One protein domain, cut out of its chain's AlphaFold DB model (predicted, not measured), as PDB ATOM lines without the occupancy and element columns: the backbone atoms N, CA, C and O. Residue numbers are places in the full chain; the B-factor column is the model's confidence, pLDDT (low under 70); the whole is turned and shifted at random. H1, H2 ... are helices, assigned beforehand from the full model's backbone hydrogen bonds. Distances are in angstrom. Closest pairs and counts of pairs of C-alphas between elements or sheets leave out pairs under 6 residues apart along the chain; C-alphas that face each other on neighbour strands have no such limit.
ATOM      1  N   VAL A  32     -51.419 -49.028  50.648       61.81
ATOM      2  CA  VAL A  32     -51.616 -48.031  49.604       61.81
ATOM      3  C   VAL A  32     -52.720 -47.128  50.126       61.81
ATOM      4  O   VAL A  32     -53.787 -47.613  50.511       61.81
ATOM      5  N   THR A  33     -52.443 -45.832  50.235       76.12
ATOM      6  CA  THR A  33     -53.456 -44.888  50.697       76.12
ATOM      7  C   THR A  33     -54.599 -44.860  49.671       76.12
ATOM      8  O   THR A  33     -54.358 -45.055  48.471       76.12
ATOM      9  N   PRO A  34     -55.860 -44.674  50.096       77.44
ATOM     10  CA  PRO A  34     -57.004 -44.718  49.184       77.44
ATOM     11  C   PRO A  34     -56.902 -43.676  48.055       77.44
ATOM     12  O   PRO A  34     -57.464 -43.880  46.981       77.44
ATOM     13  N   GLU A  35     -56.151 -42.594  48.263       84.25
ATOM     14  CA  GLU A  35     -55.849 -41.574  47.258       84.25
ATOM     15  C   GLU A  35     -55.000 -42.139  46.115       84.25
ATOM     16  O   GLU A  35     -55.348 -41.962  44.948       84.25
ATOM     17  N   VAL A  36     -53.929 -42.876  46.433       85.12
ATOM     18  CA  VAL A  36     -53.066 -43.516  45.427       85.12
ATOM     19  C   VAL A  36     -53.860 -44.554  44.635       85.12
ATOM     20  O   VAL A  36     -53.754 -44.618  43.411       85.12
ATOM     21  N   ASP A  37     -54.725 -45.316  45.304       82.56
ATOM     22  CA  ASP A  37     -55.594 -46.306  44.660       82.56
ATOM     23  C   ASP A  37     -56.609 -45.676  43.686       82.56
ATOM     24  O   ASP A  37     -56.992 -46.306  42.693       82.56
ATOM     25  N   ASN A  38     -57.066 -44.450  43.952       88.06
ATOM     26  CA  ASN A  38     -57.930 -43.705  43.035       88.06
ATOM     27  C   ASN A  38     -57.141 -43.222  41.814       88.06
ATOM     28  O   ASN A  38     -57.568 -43.469  40.689       88.06
ATOM     29  N   VAL A  39     -55.948 -42.656  42.023       88.56
ATOM     30  CA  VAL A  39     -55.061 -42.223  40.930       88.56
ATOM     31  C   VAL A  39     -54.703 -43.396  40.013       88.56
ATOM     32  O   VAL A  39     -54.809 -43.287  38.793       88.56
ATOM     33  N   VAL A  40     -54.359 -44.559  40.578       86.75
ATOM     34  CA  VAL A  40     -54.085 -45.778  39.799       86.75
ATOM     35  C   VAL A  40     -55.307 -46.185  38.971       86.75
ATOM     36  O   VAL A  40     -55.176 -46.543  37.802       86.75
ATOM     37  N   ARG A  41     -56.513 -46.110  39.540       87.94
ATOM     38  CA  ARG A  41     -57.753 -46.460  38.832       87.94
ATOM     39  C   ARG A  41     -58.047 -45.509  37.671       87.94
ATOM     40  O   ARG A  41     -58.456 -45.976  36.606       87.94
ATOM     41  N   ASP A  42     -57.804 -44.218  37.853       89.06
ATOM     42  CA  ASP A  42     -58.005 -43.198  36.823       89.06
ATOM     43  C   ASP A  42     -56.988 -43.344  35.680       89.06
ATOM     44  O   ASP A  42     -57.355 -43.261  34.505       89.06
ATOM     45  N   ILE A  43     -55.728 -43.667  35.992       89.19
ATOM     46  CA  ILE A  43     -54.686 -43.967  34.992       89.19
ATOM     47  C   ILE A  43     -55.066 -45.196  34.156       89.19
ATOM     48  O   ILE A  43     -54.967 -45.182  32.928       89.19
ATOM     49  N   MET A  44     -55.550 -46.259  34.799       88.31
ATOM     50  CA  MET A  44     -55.968 -47.473  34.092       88.31
ATOM     51  C   MET A  44     -57.181 -47.206  33.187       88.31
ATOM     52  O   MET A  44     -57.188 -47.615  32.026       88.31
ATOM     53  N   SER A  45     -58.167 -46.454  33.686       90.75
ATOM     54  CA  SER A  45     -59.391 -46.120  32.941       90.75
ATOM     55  C   SER A  45     -59.109 -45.195  31.751       90.75
ATOM     56  O   SER A  45     -59.638 -45.391  30.656       90.75
ATOM     57  N   SER A  46     -58.240 -44.198  31.937       89.81
ATOM     58  CA  SER A  46     -57.819 -43.284  30.868       89.81
ATOM     59  C   SER A  46     -57.005 -44.000  29.788       89.81
ATOM     60  O   SER A  46     -57.240 -43.779  28.600       89.81
ATOM     61  N   SER A  47     -56.122 -44.921  30.176       88.38
ATOM     62  CA  SER A  47     -55.346 -45.737  29.237       88.38
ATOM     63  C   SER A  47     -56.247 -46.620  28.371       88.38
ATOM     64  O   SER A  47     -56.095 -46.652  27.149       88.38
ATOM     65  N   GLU A  48     -57.235 -47.286  28.973       85.62
ATOM     66  CA  GLU A  48     -58.212 -48.099  28.242       85.62
ATOM     67  C   GLU A  48     -59.043 -47.251  27.266       85.62
ATOM     68  O   GLU A  48     -59.240 -47.636  26.110       85.62
ATOM     69  N   TYR A  49     -59.472 -46.057  27.689       89.00
ATOM     70  CA  TYR A  49     -60.194 -45.120  26.828       89.00
ATOM     71  C   TYR A  49     -59.369 -44.687  25.608       89.00
ATOM     72  O   TYR A  49     -59.872 -44.705  24.480       89.00
ATOM     73  N   ILE A  50     -58.098 -44.330  25.813       85.25
ATOM     74  CA  ILE A  50     -57.193 -43.914  24.735       85.25
ATOM     75  C   ILE A  50     -56.988 -45.062  23.748       85.25
ATOM     76  O   ILE A  50     -57.118 -44.855  22.541       85.25
ATOM     77  N   VAL A  51     -56.744 -46.278  24.240       86.50
ATOM     78  CA  VAL A  51     -56.605 -47.461  23.383       86.50
ATOM     79  C   VAL A  51     -57.885 -47.679  22.577       86.50
ATOM     80  O   VAL A  51     -57.811 -47.707  21.350       86.50
ATOM     81  N   ASN A  52     -59.062 -47.704  23.212       88.06
ATOM     82  CA  ASN A  52     -60.354 -47.885  22.536       88.06
ATOM     83  C   ASN A  52     -60.626 -46.822  21.457       88.06
ATOM     84  O   ASN A  52     -61.191 -47.130  20.404       88.06
ATOM     85  N   LYS A  53     -60.199 -45.573  21.681       88.06
ATOM     86  CA  LYS A  53     -60.328 -44.487  20.701       88.06
ATOM     87  C   LYS A  53     -59.332 -44.620  19.544       88.06
ATOM     88  O   LYS A  53     -59.697 -44.328  18.404       88.06
ATOM     89  N   LEU A  54     -58.100 -45.043  19.831       83.94
ATOM     90  CA  LEU A  54     -56.988 -45.108  18.879       83.94
ATOM     91  C   LEU A  54     -56.867 -46.445  18.136       83.94
ATOM     92  O   LEU A  54     -56.116 -46.502  17.168       83.94
ATOM     93  N   VAL A  55     -57.626 -47.488  18.503       80.31
ATOM     94  CA  VAL A  55     -57.623 -48.799  17.810       80.31
ATOM     95  C   VAL A  55     -57.845 -48.668  16.296       80.31
ATOM     96  O   VAL A  55     -57.337 -49.476  15.525       80.31
ATOM     97  N   LYS A  56     -58.570 -47.636  15.850       82.12
ATOM     98  CA  LYS A  56     -58.844 -47.391  14.426       82.12
ATOM     99  C   LYS A  56     -57.654 -46.782  13.666       82.12
ATOM    100  O   LYS A  56     -57.542 -46.993  12.463       82.12
ATOM    101  N   ASP A  57     -56.758 -46.074  14.359       86.94
ATOM    102  CA  ASP A  57     -55.646 -45.310  13.778       86.94
ATOM    103  C   ASP A  57     -54.287 -45.871  14.235       86.94
ATOM    104  O   ASP A  57     -53.687 -45.415  15.212       86.94
ATOM    105  N   MET A  58     -53.737 -46.814  13.464       85.44
ATOM    106  CA  MET A  58     -52.493 -47.518  13.815       85.44
ATOM    107  C   MET A  58     -51.286 -46.601  14.062       85.44
ATOM    108  O   MET A  58     -50.499 -46.857  14.967       85.44
ATOM    109  N   LYS A  59     -51.140 -45.511  13.300       87.19
ATOM    110  CA  LYS A  59     -50.003 -44.580  13.445       87.19
ATOM    111  C   LYS A  59     -50.025 -43.825  14.779       87.19
ATOM    112  O   LYS A  59     -48.984 -43.586  15.380       87.19
ATOM    113  N   LYS A  60     -51.212 -43.440  15.252       87.19
ATOM    114  CA  LYS A  60     -51.365 -42.746  16.541       87.19
ATOM    115  C   LYS A  60     -51.170 -43.716  17.699       87.19
ATOM    116  O   LYS A  60     -50.567 -43.357  18.705       87.19
ATOM    117  N   LEU A  61     -51.619 -44.959  17.524       90.19
ATOM    118  CA  LEU A  61     -51.418 -46.018  18.503       90.19
ATOM    119  C   LEU A  61     -49.930 -46.351  18.698       90.19
ATOM    120  O   LEU A  61     -49.494 -46.538  19.831       90.19
ATOM    121  N   THR A  62     -49.131 -46.377  17.625       89.00
ATOM    122  CA  THR A  62     -47.678 -46.585  17.742       89.00
ATOM    123  C   THR A  62     -46.988 -45.449  18.488       89.00
ATOM    124  O   THR A  62     -46.131 -45.723  19.318       89.00
ATOM    125  N   ILE A  63     -47.410 -44.198  18.269       91.50
ATOM    126  CA  ILE A  63     -46.875 -43.045  19.009       91.50
ATOM    127  C   ILE A  63     -47.207 -43.173  20.501       91.50
ATOM    128  O   ILE A  63     -46.317 -43.038  21.331       91.50
ATOM    129  N   PHE A  64     -48.455 -43.514  20.847       88.94
ATOM    130  CA  PHE A  64     -48.859 -43.722  22.242       88.94
ATOM    131  C   PHE A  64     -48.078 -44.862  22.921       88.94
ATOM    132  O   PHE A  64     -47.638 -44.737  24.064       88.94
ATOM    133  N   ARG A  65     -47.835 -45.964  22.202       89.00
ATOM    134  CA  ARG A  65     -46.961 -47.047  22.676       89.00
ATOM    135  C   ARG A  65     -45.556 -46.533  22.988       89.00
ATOM    136  O   ARG A  65     -44.990 -46.915  24.007       89.00
ATOM    137  N   ASP A  66     -44.985 -45.726  22.105       92.81
ATOM    138  CA  ASP A  66     -43.610 -45.246  22.255       92.81
ATOM    139  C   ASP A  66     -43.483 -44.251  23.408       92.81
ATOM    140  O   ASP A  66     -42.541 -44.365  24.186       92.81
ATOM    141  N   THR A  67     -44.485 -43.392  23.623       92.25
ATOM    142  CA  THR A  67     -44.535 -42.539  24.821       92.25
ATOM    143  C   THR A  67     -44.626 -43.350  26.114       92.25
ATOM    144  O   THR A  67     -43.997 -42.990  27.101       92.25
ATOM    145  N   LEU A  68     -45.365 -44.468  26.124       89.50
ATOM    146  CA  LEU A  68     -45.429 -45.337  27.306       89.50
ATOM    147  C   LEU A  68     -44.092 -46.031  27.582       89.50
ATOM    148  O   LEU A  68     -43.706 -46.148  28.740       89.50
ATOM    149  N   LYS A  69     -43.382 -46.473  26.540       90.62
ATOM    150  CA  LYS A  69     -42.048 -47.072  26.688       90.62
ATOM    151  C   LYS A  69     -41.031 -46.074  27.229       90.62
ATOM    152  O   LYS A  69     -40.300 -46.424  28.140       90.62
ATOM    153  N   ASP A  70     -41.047 -44.845  26.726       94.12
ATOM    154  CA  ASP A  70     -40.161 -43.783  27.204       94.12
ATOM    155  C   ASP A  70     -40.390 -43.478  28.697       94.12
ATOM    156  O   ASP A  70     -39.446 -43.420  29.477       94.12
ATOM    157  N   ILE A  71     -41.653 -43.401  29.136       90.00
ATOM    158  CA  ILE A  71     -41.990 -43.228  30.562       90.00
ATOM    159  C   ILE A  71     -41.522 -44.429  31.405       90.00
ATOM    160  O   ILE A  71     -41.042 -44.250  32.529       90.00
ATOM    161  N   MET A  72     -41.653 -45.656  30.886       86.69
ATOM    162  CA  MET A  72     -41.146 -46.855  31.564       86.69
ATOM    163  C   MET A  72     -39.624 -46.802  31.720       86.69
ATOM    164  O   MET A  72     -39.125 -47.019  32.822       86.69
ATOM    165  N   ASP A  73     -38.910 -46.456  30.651       88.25
ATOM    166  CA  ASP A  73     -37.453 -46.353  30.655       88.25
ATOM    167  C   ASP A  73     -36.982 -45.255  31.632       88.25
ATOM    168  O   ASP A  73     -36.066 -45.490  32.417       88.25
ATOM    169  N   GLN A  74     -37.657 -44.099  31.684       88.31
ATOM    170  CA  GLN A  74     -37.375 -43.028  32.657       88.31
ATOM    171  C   GLN A  74     -37.524 -43.496  34.116       88.31
ATOM    172  O   GLN A  74     -36.695 -43.166  34.963       88.31
ATOM    173  N   THR A  75     -38.548 -44.303  34.404       82.12
ATOM    174  CA  THR A  75     -38.778 -44.857  35.752       82.12
ATOM    175  C   THR A  75     -37.726 -45.915  36.112       82.12
ATOM    176  O   THR A  75     -37.286 -46.014  37.261       82.12
ATOM    177  N   ASP A  76     -37.294 -46.714  35.136       77.12
ATOM    178  CA  ASP A  76     -36.243 -47.713  35.329       77.12
ATOM    179  C   ASP A  76     -34.884 -47.052  35.605       77.12
ATOM    180  O   ASP A  76     -34.136 -47.537  36.451       77.12
ATOM    181  N   GLU A  77     -34.558 -45.932  34.954       79.50
ATOM    182  CA  GLU A  77     -33.331 -45.183  35.259       79.50
ATOM    183  C   GLU A  77     -33.378 -44.536  36.655       79.50
ATOM    184  O   GLU A  77     -32.413 -44.657  37.408       79.50
ATOM    185  N   GLU A  78     -34.507 -43.943  37.063       75.62
ATOM    186  CA  GLU A  78     -34.668 -43.366  38.413       75.62
ATOM    187  C   GLU A  78     -34.560 -44.433  39.520       75.62
ATOM    188  O   GLU A  78     -34.031 -44.192  40.605       75.62
ATOM    189  N   THR A  79     -35.015 -45.659  39.251       60.47
ATOM    190  CA  THR A  79     -34.957 -46.759  40.227       60.47
ATOM    191  C   THR A  79     -33.604 -47.470  40.291       60.47
ATOM    192  O   THR A  79     -33.333 -48.140  41.293       60.47
ATOM    193  N   ARG A  80     -32.723 -47.313  39.291       58.25
ATOM    194  CA  ARG A  80     -31.365 -47.900  39.295       58.25
ATOM    195  C   ARG A  80     -30.445 -47.311  40.362       58.25
ATOM    196  O   ARG A  80     -29.549 -48.023  40.815       58.25
ATOM    197  N   ASP A  81     -30.703 -46.089  40.826       56.94
ATOM    198  CA  ASP A  81     -29.985 -45.489  41.962       56.94
ATOM    199  C   ASP A  81     -30.300 -46.171  43.300       56.94
ATOM    200  O   ASP A  81     -29.611 -45.958  44.301       56.94
ATOM    201  N   ARG A  82     -31.305 -47.058  43.341       55.56
ATOM    202  CA  ARG A  82     -31.488 -47.973  44.461       55.56
ATOM    203  C   ARG A  82     -30.675 -49.240  44.190       55.56
ATOM    204  O   ARG A  82     -31.142 -50.104  43.442       55.56
ATOM    205  N   PRO A  83     -29.499 -49.429  44.822       57.88
ATOM    206  CA  PRO A  83     -28.809 -50.699  44.709       57.88
ATOM    207  C   PRO A  83     -29.763 -51.795  45.179       57.88
ATOM    208  O   PRO A  83     -30.387 -51.695  46.239       57.88
TER     209      PRO A  83
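What this domain is: This is residues 32 to 83 of the 163 residues of the protein "CCHC-type domain-containing protein" of Mikania micrantha (UniProt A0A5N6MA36). What shape does the model have? Two long helices, H2 and H1, make an open V, joined at its point by a tight link, with the far parts of both arms standing free. What is it made of? The printed part has 52 residues with two named helices, H1 then H2, and no named strand; the class is all helix. How spread is it? It is loose, with a radius of gyration of the C-alphas of 14.2 A and spans of 42 by 27 by 8 A.

How they stand to each other: How do H2, residues 58 to 80, and H1, residues 34 to 54, meet? They only just touch, with 3 pairs of C-alphas within 8 A, and only at the corner by their link; the closest C-alphas, of Leu 54 and Leu 61, are 5.7 A apart. How do they run? They run opposite ways at a shallow tilt of 31 degrees. What do their backbones show? In H1 and H2 every O i to N i+4 pair is within hydrogen-bond range.

Where its parts are: Where is H2? It measures 33.1 A from C-alpha 58 at (-52.493, -47.518, 13.815) to C-alpha 80 at (-31.365, -47.900, 39.295). Where does H1 begin? C-alpha 34 is at (-57.004, -44.718, 49.184), and H1 is 30.3 A long from first to last C-alpha.

The domain as a whole: How large is it? The two C-alphas farthest apart, of Lys 56 and Pro 83, are 42.8 A apart. Is it whole and sure? The printed part has no cut, and pLDDT is under 70 at residue 32 and residues 79 to 83.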